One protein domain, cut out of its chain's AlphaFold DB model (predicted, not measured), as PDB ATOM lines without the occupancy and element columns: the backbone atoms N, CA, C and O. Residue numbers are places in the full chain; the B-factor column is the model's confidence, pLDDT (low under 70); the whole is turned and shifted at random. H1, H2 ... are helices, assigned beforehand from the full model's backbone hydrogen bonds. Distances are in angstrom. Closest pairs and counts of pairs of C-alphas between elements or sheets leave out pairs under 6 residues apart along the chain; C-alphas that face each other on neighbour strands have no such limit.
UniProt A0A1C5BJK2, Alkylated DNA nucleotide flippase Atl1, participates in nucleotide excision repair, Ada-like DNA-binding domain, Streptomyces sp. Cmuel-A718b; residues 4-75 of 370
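What this domain is: This is residues 4 to 75 of the 370 residues of the protein "Alkylated DNA nucleotide flippase Atl1, participates in nucleotide excision repair, Ada-like DNA-binding domain" of Streptomyces sp. Cmuel-A718b (UniProt A0A1C5BJK2). One long helix, H5, runs beside a small, loosely joined group of short helices; its last turns, residues 69 to 74, stick out free together with Trp 75. H3 and H4 fold back on each other as a helical hairpin, with the very short H2 packed on H3, while H1 sits away from that hairpin, near the first turn of H5. A long link, residues 11 to 22, runs from H1 to H2, its C-alphas 4 to 14 A from the mean of the C-alphas. The printed part has 72 residues with five named helices, H1 to H5 in chain order, and no named strand; the class is all helix. The whole is compact, with a radius of gyration of the C-alphas of 12.2 A, and spans 33 by 31 by 22 A.

How they stand to each other: H1, residues 4 to 10, and H5, residues 57 to 74, only just touch, with 3 pairs of C-alphas within 8 A, and H5 does so with residues 57 to 60 alone. Their closest C-alphas are those of Leu 10 and Arg 57, 7.4 A apart, and they run the same way at a shallow tilt of 18 degrees. H2, residues 23 to 26, touches H3, residues 31 to 39; the closest C-alphas are those of Leu 26 and Lys 34, 5.5 A apart. H3 and H4, residues 44 to 50, touch and form a hairpin, running opposite ways at a shallow tilt of 25 degrees, with the C-alphas of Gln 35 and Ala 50 closest at 4.3 A. H4 and H5 are near each other, with 6 pairs of C-alphas within 10 A. Among the pairs that stay apart are H1 and H3, H1 and H4, and H3 and H5. In H1, H3 and H5 every O i to N i+4 pair is within hydrogen-bond range, in H4 2 of 3 are, and H2 is too short for such a pair.

Where its parts are: H1 begins at C-alpha 4, at (165.779, 147.892, 188.110), and measures 10.0 A from first to last C-alpha. H2 measures 5.2 A. H3 measures 11.9 A from C-alpha 31, at (169.748, 131.873, 187.927), to C-alpha 39. H4 measures 9.9 A. H5 is the longest, 25.6 A, and ends at C-alpha 74, at (194.726, 137.838, 203.147).

The domain as a whole: The two C-alphas farthest apart are those of Pro 30 and Trp 75, 34.6 A. The link from H1 to H2 is long, those from H2 to H3 and from H3 to H4 are tight, and that from H4 to H5 is short. The printed part has no cut. The mean pLDDT of the printed part is 86.0, and no printed residue is under 70.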
ATOM      1  N   ASP A   4     164.763 146.977 188.651       77.00
ATOM      2  CA  ASP A   4     165.779 147.892 188.110       77.00
ATOM      3  C   ASP A   4     166.529 148.653 189.215       77.00
ATOM      4  O   ASP A   4     167.754 148.753 189.188       77.00
ATOM      5  N   GLU A   5     165.816 149.110 190.250       80.25
ATOM      6  CA  GLU A   5     166.428 149.730 191.436       80.25
ATOM      7  C   GLU A   5     167.330 148.741 192.181       80.25
ATOM      8  O   GLU A   5     168.423 149.089 192.631       80.25
ATOM      9  N   LEU A   6     166.882 147.489 192.308       82.19
ATOM     10  CA  LEU A   6     167.662 146.442 192.954       82.19
ATOM     11  C   LEU A   6     168.912 146.084 192.140       82.19
ATOM     12  O   LEU A   6     169.973 145.853 192.720       82.19
ATOM     13  N   HIS A   7     168.794 146.055 190.811       80.88
ATOM     14  CA  HIS A   7     169.917 145.829 189.910       80.88
ATOM     15  C   HIS A   7     170.961 146.941 190.035       80.88
ATOM     16  O   HIS A   7     172.124 146.641 190.294       80.88
ATOM     17  N   ALA A   8     170.546 148.209 189.953       81.62
ATOM     18  CA  ALA A   8     171.444 149.358 190.073       81.62
ATOM     19  C   ALA A   8     172.226 149.362 191.400       81.62
ATOM     20  O   ALA A   8     173.411 149.687 191.423       81.62
ATOM     21  N   LEU A   9     171.590 148.940 192.500       84.38
ATOM     22  CA  LEU A   9     172.236 148.866 193.814       84.38
ATOM     23  C   LEU A   9     173.229 147.707 193.956       84.38
ATOM     24  O   LEU A   9     174.160 147.808 194.752       84.38
ATOM     25  N   LEU A  10     173.012 146.589 193.258       84.81
ATOM     26  CA  LEU A  10     173.769 145.354 193.484       84.81
ATOM     27  C   LEU A  10     174.763 145.016 192.377       84.81
ATOM     28  O   LEU A  10     175.688 144.243 192.632       84.81
ATOM     29  N   VAL A  11     174.614 145.575 191.173       85.19
ATOM     30  CA  VAL A  11     175.438 145.212 190.012       85.19
ATOM     31  C   VAL A  11     176.931 145.454 190.262       85.19
ATOM     32  O   VAL A  11     177.739 144.570 189.977       85.19
ATOM     33  N   HIS A  12     177.285 146.578 190.897       86.31
ATOM     34  CA  HIS A  12     178.662 146.967 191.228       86.31
ATOM     35  C   HIS A  12     178.982 146.768 192.716       86.31
ATOM     36  O   HIS A  12     179.464 147.671 193.396       86.31
ATOM     37  N   THR A  13     178.695 145.578 193.242       88.75
ATOM     38  CA  THR A  13     179.006 145.217 194.634       88.75
ATOM     39  C   THR A  13     179.975 144.048 194.705       88.75
ATOM     40  O   THR A  13     180.012 143.197 193.816       88.75
ATOM     41  N   LEU A  14     180.727 143.962 195.806       88.75
ATOM     42  CA  LEU A  14     181.682 142.874 196.041       88.75
ATOM     43  C   LEU A  14     181.019 141.489 195.966       88.75
ATOM     44  O   LEU A  14     181.596 140.553 195.423       88.75
ATOM     45  N   GLY A  15     179.780 141.365 196.450       88.69
ATOM     46  CA  GLY A  15     179.009 140.124 196.380       88.69
ATOM     47  C   GLY A  15     178.681 139.681 194.953       88.69
ATOM     48  O   GLY A  15     178.561 138.480 194.702       88.69
ATOM     49  N   ASN A  16     178.589 140.629 194.013       90.06
ATOM     50  CA  ASN A  16     178.309 140.368 192.601       90.06
ATOM     51  C   ASN A  16     179.577 140.159 191.757       90.06
ATOM     52  O   ASN A  16     179.481 139.863 190.567       90.06
ATOM     53  N   LEU A  17     180.761 140.300 192.359       88.31
ATOM     54  CA  LEU A  17     182.022 140.128 191.655       88.31
ATOM     55  C   LEU A  17     182.168 138.675 191.178       88.31
ATOM     56  O   LEU A  17     182.073 137.715 191.956       88.31
ATOM     57  N   THR A  18     182.413 138.532 189.881       85.19
ATOM     58  CA  THR A  18     182.807 137.287 189.222       85.19
ATOM     59  C   THR A  18     183.947 137.609 188.270       85.19
ATOM     60  O   THR A  18     183.915 138.625 187.581       85.19
ATOM     61  N   LEU A  19     184.972 136.764 188.251       79.12
ATOM     62  CA  LEU A  19     186.029 136.827 187.246       79.12
ATOM     63  C   LEU A  19     185.753 135.690 186.260       79.12
ATOM     64  O   LEU A  19     185.834 134.521 186.634       79.12
ATOM     65  N   SER A  20     185.304 136.012 185.048       74.69
ATOM     66  CA  SER A  20     184.887 135.018 184.053       74.69
ATOM     67  C   SER A  20     184.989 135.576 182.633       74.69
ATOM     68  O   SER A  20     184.563 136.700 182.381       74.69
ATOM     69  N   GLY A  21     185.495 134.763 181.699       70.81
ATOM     70  CA  GLY A  21     185.422 135.035 180.257       70.81
ATOM     71  C   GLY A  21     184.044 134.740 179.645       70.81
ATOM     72  O   GLY A  21     183.784 135.090 178.500       70.81
ATOM     73  N   ASP A  22     183.133 134.133 180.412       74.25
ATOM     74  CA  ASP A  22     181.789 133.744 179.975       74.25
ATOM     75  C   ASP A  22     180.716 134.776 180.356       74.25
ATOM     76  O   ASP A  22     179.521 134.475 180.319       74.25
ATOM     77  N   ASN A  23     181.108 136.008 180.696       76.31
ATOM     78  CA  ASN A  23     180.167 137.074 181.051       76.31
ATOM     79  C   ASN A  23     179.055 137.291 179.990       76.31
ATOM     80  O   ASN A  23     177.887 137.406 180.376       76.31
ATOM     81  N   PRO A  24     179.341 137.212 178.668       76.06
ATOM     82  CA  PRO A  24     178.298 137.250 177.639       76.06
ATOM     83  C   PRO A  24     177.297 136.085 177.722       76.06
ATOM     84  O   PRO A  24     176.118 136.266 177.431       76.06
ATOM     85  N   LYS A  25     177.739 134.891 178.142       75.75
ATOM     86  CA  LYS A  25     176.887 133.696 178.279       75.75
ATOM     87  C   LYS A  25     176.041 133.725 179.550       75.75
ATOM     88  O   LYS A  25     175.010 133.060 179.595       75.75
ATOM     89  N   LEU A  26     176.455 134.467 180.581       80.00
ATOM     90  CA  LEU A  26     175.665 134.643 181.802       80.00
ATOM     91  C   LEU A  26     174.418 135.496 181.528       80.00
ATOM     92  O   LEU A  26     173.320 135.078 181.901       80.00
ATOM     93  N   SER A  27     174.576 136.640 180.846       78.44
ATOM     94  CA  SER A  27     173.500 137.537 180.375       78.44
ATOM     95  C   SER A  27     172.348 137.741 181.393       78.44
ATOM     96  O   SER A  27     172.521 137.611 182.609       78.44
ATOM     97  N   ASN A  28     171.136 138.050 180.932       81.69
ATOM     98  CA  ASN A  28     169.911 138.086 181.740       81.69
ATOM     99  C   ASN A  28     169.252 136.703 181.888       81.69
ATOM    100  O   ASN A  28     168.044 136.595 182.094       81.69
ATOM    101  N   HIS A  29     170.033 135.620 181.803       84.06
ATOM    102  CA  HIS A  29     169.480 134.283 181.977       84.06
ATOM    103  C   HIS A  29     168.979 134.036 183.412       84.06
ATOM    104  O   HIS A  29     169.513 134.608 184.372       84.06
ATOM    105  N   PRO A  30     167.992 133.134 183.581       87.25
ATOM    106  CA  PRO A  30     167.559 132.674 184.893       87.25
ATOM    107  C   PRO A  30     168.727 132.123 185.711       87.25
ATOM    108  O   PRO A  30     169.649 131.518 185.160       87.25
ATOM    109  N   PHE A  31     168.657 132.269 187.036       89.50
ATOM    110  CA  PHE A  31     169.748 131.873 187.927       89.50
ATOM    111  C   PHE A  31     170.199 130.421 187.719       89.50
ATOM    112  O   PHE A  31     171.395 130.180 187.627       89.50
ATOM    113  N   ARG A  32     169.269 129.485 187.492       87.75
ATOM    114  CA  ARG A  32     169.586 128.078 187.190       87.75
ATOM    115  C   ARG A  32     170.580 127.915 186.037       87.75
ATOM    116  O   ARG A  32     171.529 127.149 186.138       87.75
ATOM    117  N   ARG A  33     170.396 128.674 184.956       85.31
ATOM    118  CA  ARG A  33     171.298 128.642 183.800       85.31
ATOM    119  C   ARG A  33     172.660 129.249 184.137       85.31
ATOM    120  O   ARG A  33     173.683 128.763 183.673       85.31
ATOM    121  N   LYS A  34     172.677 130.293 184.968       88.50
ATOM    122  CA  LYS A  34     173.917 130.891 185.478       88.50
ATOM    123  C   LYS A  34     174.672 129.930 186.397       88.50
ATOM    124  O   LYS A  34     175.892 129.893 186.319       88.50
ATOM    125  N   GLN A  35     173.977 129.123 187.205       89.12
ATOM    126  CA  GLN A  35     174.598 128.088 188.037       89.12
ATOM    127  C   GLN A  35     175.347 127.067 187.182       89.12
ATOM    128  O   GLN A  35     176.512 126.829 187.454       89.12
ATOM    129  N   GLU A  36     174.735 126.543 186.116       87.69
ATOM    130  CA  GLU A  36     175.389 125.590 185.200       87.69
ATOM    131  C   GLU A  36     176.693 126.149 184.609       87.69
ATOM    132  O   GLU A  36     177.694 125.443 184.512       87.69
ATOM    133  N   ILE A  37     176.695 127.433 184.238       85.19
ATOM    134  CA  ILE A  37     177.884 128.105 183.698       85.19
ATOM    135  C   ILE A  37     178.949 128.260 184.794       85.19
ATOM    136  O   ILE A  37     180.108 127.900 184.594       85.19
ATOM    137  N   LEU A  38     178.560 128.771 185.965       86.19
ATOM    138  CA  LEU A  38     179.478 129.060 187.069       86.19
ATOM    139  C   LEU A  38     180.014 127.804 187.767       86.19
ATOM    140  O   LEU A  38     181.111 127.862 188.317       86.19
ATOM    141  N   ASP A  39     179.291 126.685 187.733       86.12
ATOM    142  CA  ASP A  39     179.725 125.404 188.305       86.12
ATOM    143  C   ASP A  39     180.986 124.884 187.598       86.12
ATOM    144  O   ASP A  39     181.915 124.379 188.224       86.12
ATOM    145  N   SER A  40     181.080 125.134 186.289       82.19
ATOM    146  CA  SER A  40     182.251 124.791 185.476       82.19
ATOM    147  C   SER A  40     183.441 125.753 185.628       82.19
ATOM    148  O   SER A  40     184.505 125.523 185.052       82.19
ATOM    149  N   SER A  41     183.301 126.833 186.407       83.88
ATOM    150  CA  SER A  41     184.360 127.830 186.588       83.88
ATOM    151  C   SER A  41     185.569 127.247 187.322       83.88
ATOM    152  O   SER A  41     185.430 126.692 188.409       83.88
ATOM    153  N   ALA A  42     186.778 127.499 186.811       83.94
ATOM    154  CA  ALA A  42     188.032 127.139 187.485       83.94
ATOM    155  C   ALA A  42     188.254 127.907 188.807       83.94
ATOM    156  O   ALA A  42     189.000 127.472 189.683       83.94
ATOM    157  N   LEU A  43     187.598 129.060 188.977       83.44
ATOM    158  CA  LEU A  43     187.680 129.852 190.201       83.44
ATOM    159  C   LEU A  43     186.664 129.372 191.237       83.44
ATOM    160  O   LEU A  43     185.458 129.573 191.072       83.44
ATOM    161  N   ARG A  44     187.168 128.855 192.364       83.12
ATOM    162  CA  ARG A  44     186.356 128.406 193.511       83.12
ATOM    163  C   ARG A  44     185.379 129.475 194.016       83.12
ATOM    164  O   ARG A  44     184.275 129.156 194.435       83.12
ATOM    165  N   MET A  45     185.748 130.753 193.917       85.88
ATOM    166  CA  MET A  45     184.863 131.864 194.290       85.88
ATOM    167  C   MET A  45     183.583 131.927 193.447       85.88
ATOM    168  O   MET A  45     182.547 132.315 193.974       85.88
ATOM    169  N   ASN A  46     183.630 131.566 192.164       88.75
ATOM    170  CA  ASN A  46     182.444 131.542 191.303       88.75
ATOM    171  C   ASN A  46     181.578 130.303 191.588       88.75
ATOM    172  O   ASN A  46     180.354 130.405 191.586       88.75
ATOM    173  N   GLN A  47     182.198 129.166 191.919       86.56
ATOM    174  CA  GLN A  47     181.491 127.941 192.319       86.56
ATOM    175  C   GLN A  47     180.661 128.146 193.601       86.56
ATOM    176  O   GLN A  47     179.565 127.607 193.724       86.56
ATOM    177  N   GLU A  48     181.117 128.998 194.530       88.44
ATOM    178  CA  GLU A  48     180.341 129.387 195.724       88.44
ATOM    179  C   GLU A  48     178.983 130.034 195.374       88.44
ATOM    180  O   GLU A  48     178.038 129.930 196.155       88.44
ATOM    181  N   ILE A  49     178.866 130.685 194.208       90.44
ATOM    182  CA  ILE A  49     177.593 131.217 193.696       90.44
ATOM    183  C   ILE A  49     176.728 130.069 193.177       90.44
ATOM    184  O   ILE A  49     175.546 129.994 193.508       90.44
ATOM    185  N   ALA A  50     177.319 129.171 192.380       88.12
ATOM    186  CA  ALA A  50     176.624 128.027 191.796       88.12
ATOM    187  C   ALA A  50     176.002 127.119 192.870       88.12
ATOM    188  O   ALA A  50     174.898 126.615 192.682       88.12
ATOM    189  N   GLY A  51     176.658 126.991 194.028       87.88
ATOM    190  CA  GLY A  51     176.180 126.200 195.165       87.88
ATOM    191  C   GLY A  51     175.009 126.794 195.963       87.88
ATOM    192  O   GLY A  51     174.545 126.150 196.903       87.88
ATOM    193  N   ARG A  52     174.520 128.005 195.654       91.69
ATOM    194  CA  ARG A  52     173.347 128.588 196.336       91.69
ATOM    195  C   ARG A  52     172.049 128.130 195.675       91.69
ATOM    196  O   ARG A  52     171.971 128.038 194.461       91.69
ATOM    197  N   GLU A  53     170.992 127.912 196.456       90.75
ATOM    198  CA  GLU A  53     169.670 127.532 195.918       90.75
ATOM    199  C   GLU A  53     168.995 128.665 195.133       90.75
ATOM    200  O   GLU A  53     168.219 128.435 194.206       90.75
ATOM    201  N   ARG A  54     169.288 129.909 195.513       91.12
ATOM    202  CA  ARG A  54     168.772 131.122 194.886       91.12
ATOM    203  C   ARG A  54     169.814 132.226 194.951       91.12
ATOM    204  O   ARG A  54     170.740 132.173 195.759       91.12
ATOM    205  N   TRP A  55     169.613 133.254 194.139       89.00
ATOM    206  CA  TRP A  55     170.491 134.413 194.103       89.00
ATOM    207  C   TRP A  55     169.686 135.701 194.108       89.00
ATOM    208  O   TRP A  55     169.083 136.077 193.104       89.00
ATOM    209  N   GLY A  56     169.659 136.357 195.263       88.06
ATOM    210  CA  GLY A  56     169.030 137.651 195.455       88.06
ATOM    211  C   GLY A  56     169.870 138.557 196.349       88.06
ATOM    212  O   GLY A  56     171.052 138.323 196.602       88.06
ATOM    213  N   ARG A  57     169.241 139.628 196.842       90.12
ATOM    214  CA  ARG A  57     169.899 140.643 197.677       90.12
ATOM    215  C   ARG A  57     170.575 140.060 198.914       90.12
ATOM    216  O   ARG A  57     171.674 140.479 199.253       90.12
ATOM    217  N   ALA A  58     169.899 139.143 199.602       90.81
ATOM    218  CA  ALA A  58     170.394 138.576 200.851       90.81
ATOM    219  C   ALA A  58     171.667 137.753 200.615       90.81
ATOM    220  O   ALA A  58     172.655 137.950 201.312       90.81
ATOM    221  N   GLU A  59     171.665 136.899 199.590       92.75
ATOM    222  CA  GLU A  59     172.799 136.041 199.248       92.75
ATOM    223  C   GLU A  59     173.986 136.851 198.703       92.75
ATOM    224  O   GLU A  59     175.137 136.552 199.020       92.75
ATOM    225  N   ASN A  60     173.712 137.917 197.943       92.12
ATOM    226  CA  ASN A  60     174.742 138.844 197.480       92.12
ATOM    227  C   ASN A  60     175.442 139.545 198.660       92.12
ATOM    228  O   ASN A  60     176.671 139.535 198.734       92.12
ATOM    229  N   LEU A  61     174.676 140.104 199.602       91.62
ATOM    230  CA  LEU A  61     175.234 140.788 200.772       91.62
ATOM    231  C   LEU A  61     175.987 139.826 201.703       91.62
ATOM    232  O   LEU A  61     177.071 140.167 202.165       91.62
ATOM    233  N   ASP A  62     175.459 138.620 201.929       93.56
ATOM    234  CA  ASP A  62     176.134 137.563 202.700       93.56
ATOM    235  C   ASP A  62     177.500 137.213 202.090       93.56
ATOM    236  O   ASP A  62     178.530 137.209 202.770       93.56
ATOM    237  N   ARG A  63     177.545 137.025 200.765       93.50
ATOM    238  CA  ARG A  63     178.806 136.792 200.057       93.50
ATOM    239  C   ARG A  63     179.742 137.993 200.137       93.50
ATOM    240  O   ARG A  63     180.943 137.796 200.301       93.50
ATOM    241  N   ALA A  64     179.226 139.219 200.035       92.94
ATOM    242  CA  ALA A  64     180.039 140.427 200.153       92.94
ATOM    243  C   ALA A  64     180.765 140.484 201.507       92.94
ATOM    244  O   ALA A  64     181.962 140.762 201.536       92.94
ATOM    245  N   VAL A  65     180.078 140.142 202.604       93.88
ATOM    246  CA  VAL A  65     180.687 140.040 203.942       93.88
ATOM    247  C   VAL A  65     181.778 138.969 203.962       93.88
ATOM    248  O   VAL A  65     182.912 139.256 204.336       93.88
ATOM    249  N   GLY A  66     181.483 137.759 203.474       92.12
ATOM    250  CA  GLY A  66     182.466 136.671 203.448       92.12
ATOM    251  C   GLY A  66     183.713 136.985 202.610       92.12
ATOM    252  O   GLY A  66     184.827 136.602 202.979       92.12
ATOM    253  N   LEU A  67     183.552 137.704 201.495       91.06
ATOM    254  CA  LEU A  67     184.665 138.166 200.664       91.06
ATOM    255  C   LEU A  67     185.470 139.277 201.341       91.06
ATOM    256  O   LEU A  67     186.697 139.218 201.305       91.06
ATOM    257  N   ALA A  68     184.813 140.239 201.990       90.25
ATOM    258  CA  ALA A  68     185.489 141.290 202.747       90.25
ATOM    259  C   ALA A  68     186.329 140.695 203.889       90.25
ATOM    260  O   ALA A  68     187.509 141.012 204.026       90.25
ATOM    261  N   ASP A  69     185.773 139.741 204.630       91.06
ATOM    262  CA  ASP A  69     186.476 139.032 205.698       91.06
ATOM    263  C   ASP A  69     187.698 138.257 205.183       91.06
ATOM    264  O   ASP A  69     188.755 138.227 205.820       91.06
ATOM    265  N   ARG A  70     187.578 137.615 204.013       89.56
ATOM    266  CA  ARG A  70     188.716 136.958 203.346       89.56
ATOM    267  C   ARG A  70     189.770 137.974 202.927       89.56
ATOM    268  O   ARG A  70     190.948 137.704 203.135       89.56
ATOM    269  N   ALA A  71     189.358 139.114 202.375       88.00
ATOM    270  CA  ALA A  71     190.264 140.181 201.971       88.00
ATOM    271  C   ALA A  71     191.051 140.723 203.172       88.00
ATOM    272  O   ALA A  71     192.269 140.782 203.100       88.00
ATOM    273  N   VAL A  72     190.394 141.000 204.302       86.69
ATOM    274  CA  VAL A  72     191.056 141.470 205.534       86.69
ATOM    275  C   VAL A  72     192.069 140.451 206.069       86.69
ATOM    276  O   VAL A  72     193.130 140.834 206.555       86.69
ATOM    277  N   ARG A  73     191.773 139.147 205.973       87.25
ATOM    278  CA  ARG A  73     192.706 138.092 206.406       87.25
ATOM    279  C   ARG A  73     193.899 137.914 205.470       87.25
ATOM    280  O   ARG A  73     194.994 137.640 205.946       87.25
ATOM    281  N   LEU A  74     193.676 138.002 204.160       85.19
ATOM    282  CA  LEU A  74     194.726 137.838 203.147       85.19
ATOM    283  C   LEU A  74     195.588 139.093 203.007       85.19
ATOM    284  O   LEU A  74     196.772 138.991 202.703       85.19
ATOM    285  N   TRP A  75     194.990 140.257 203.240       82.06
ATOM    286  CA  TRP A  75     195.600 141.569 203.113       82.06
ATOM    287  C   TRP A  75     195.486 142.320 204.445       82.06
ATOM    288  O   TRP A  75     194.704 143.272 204.561       82.06
TER     289      TRP A  75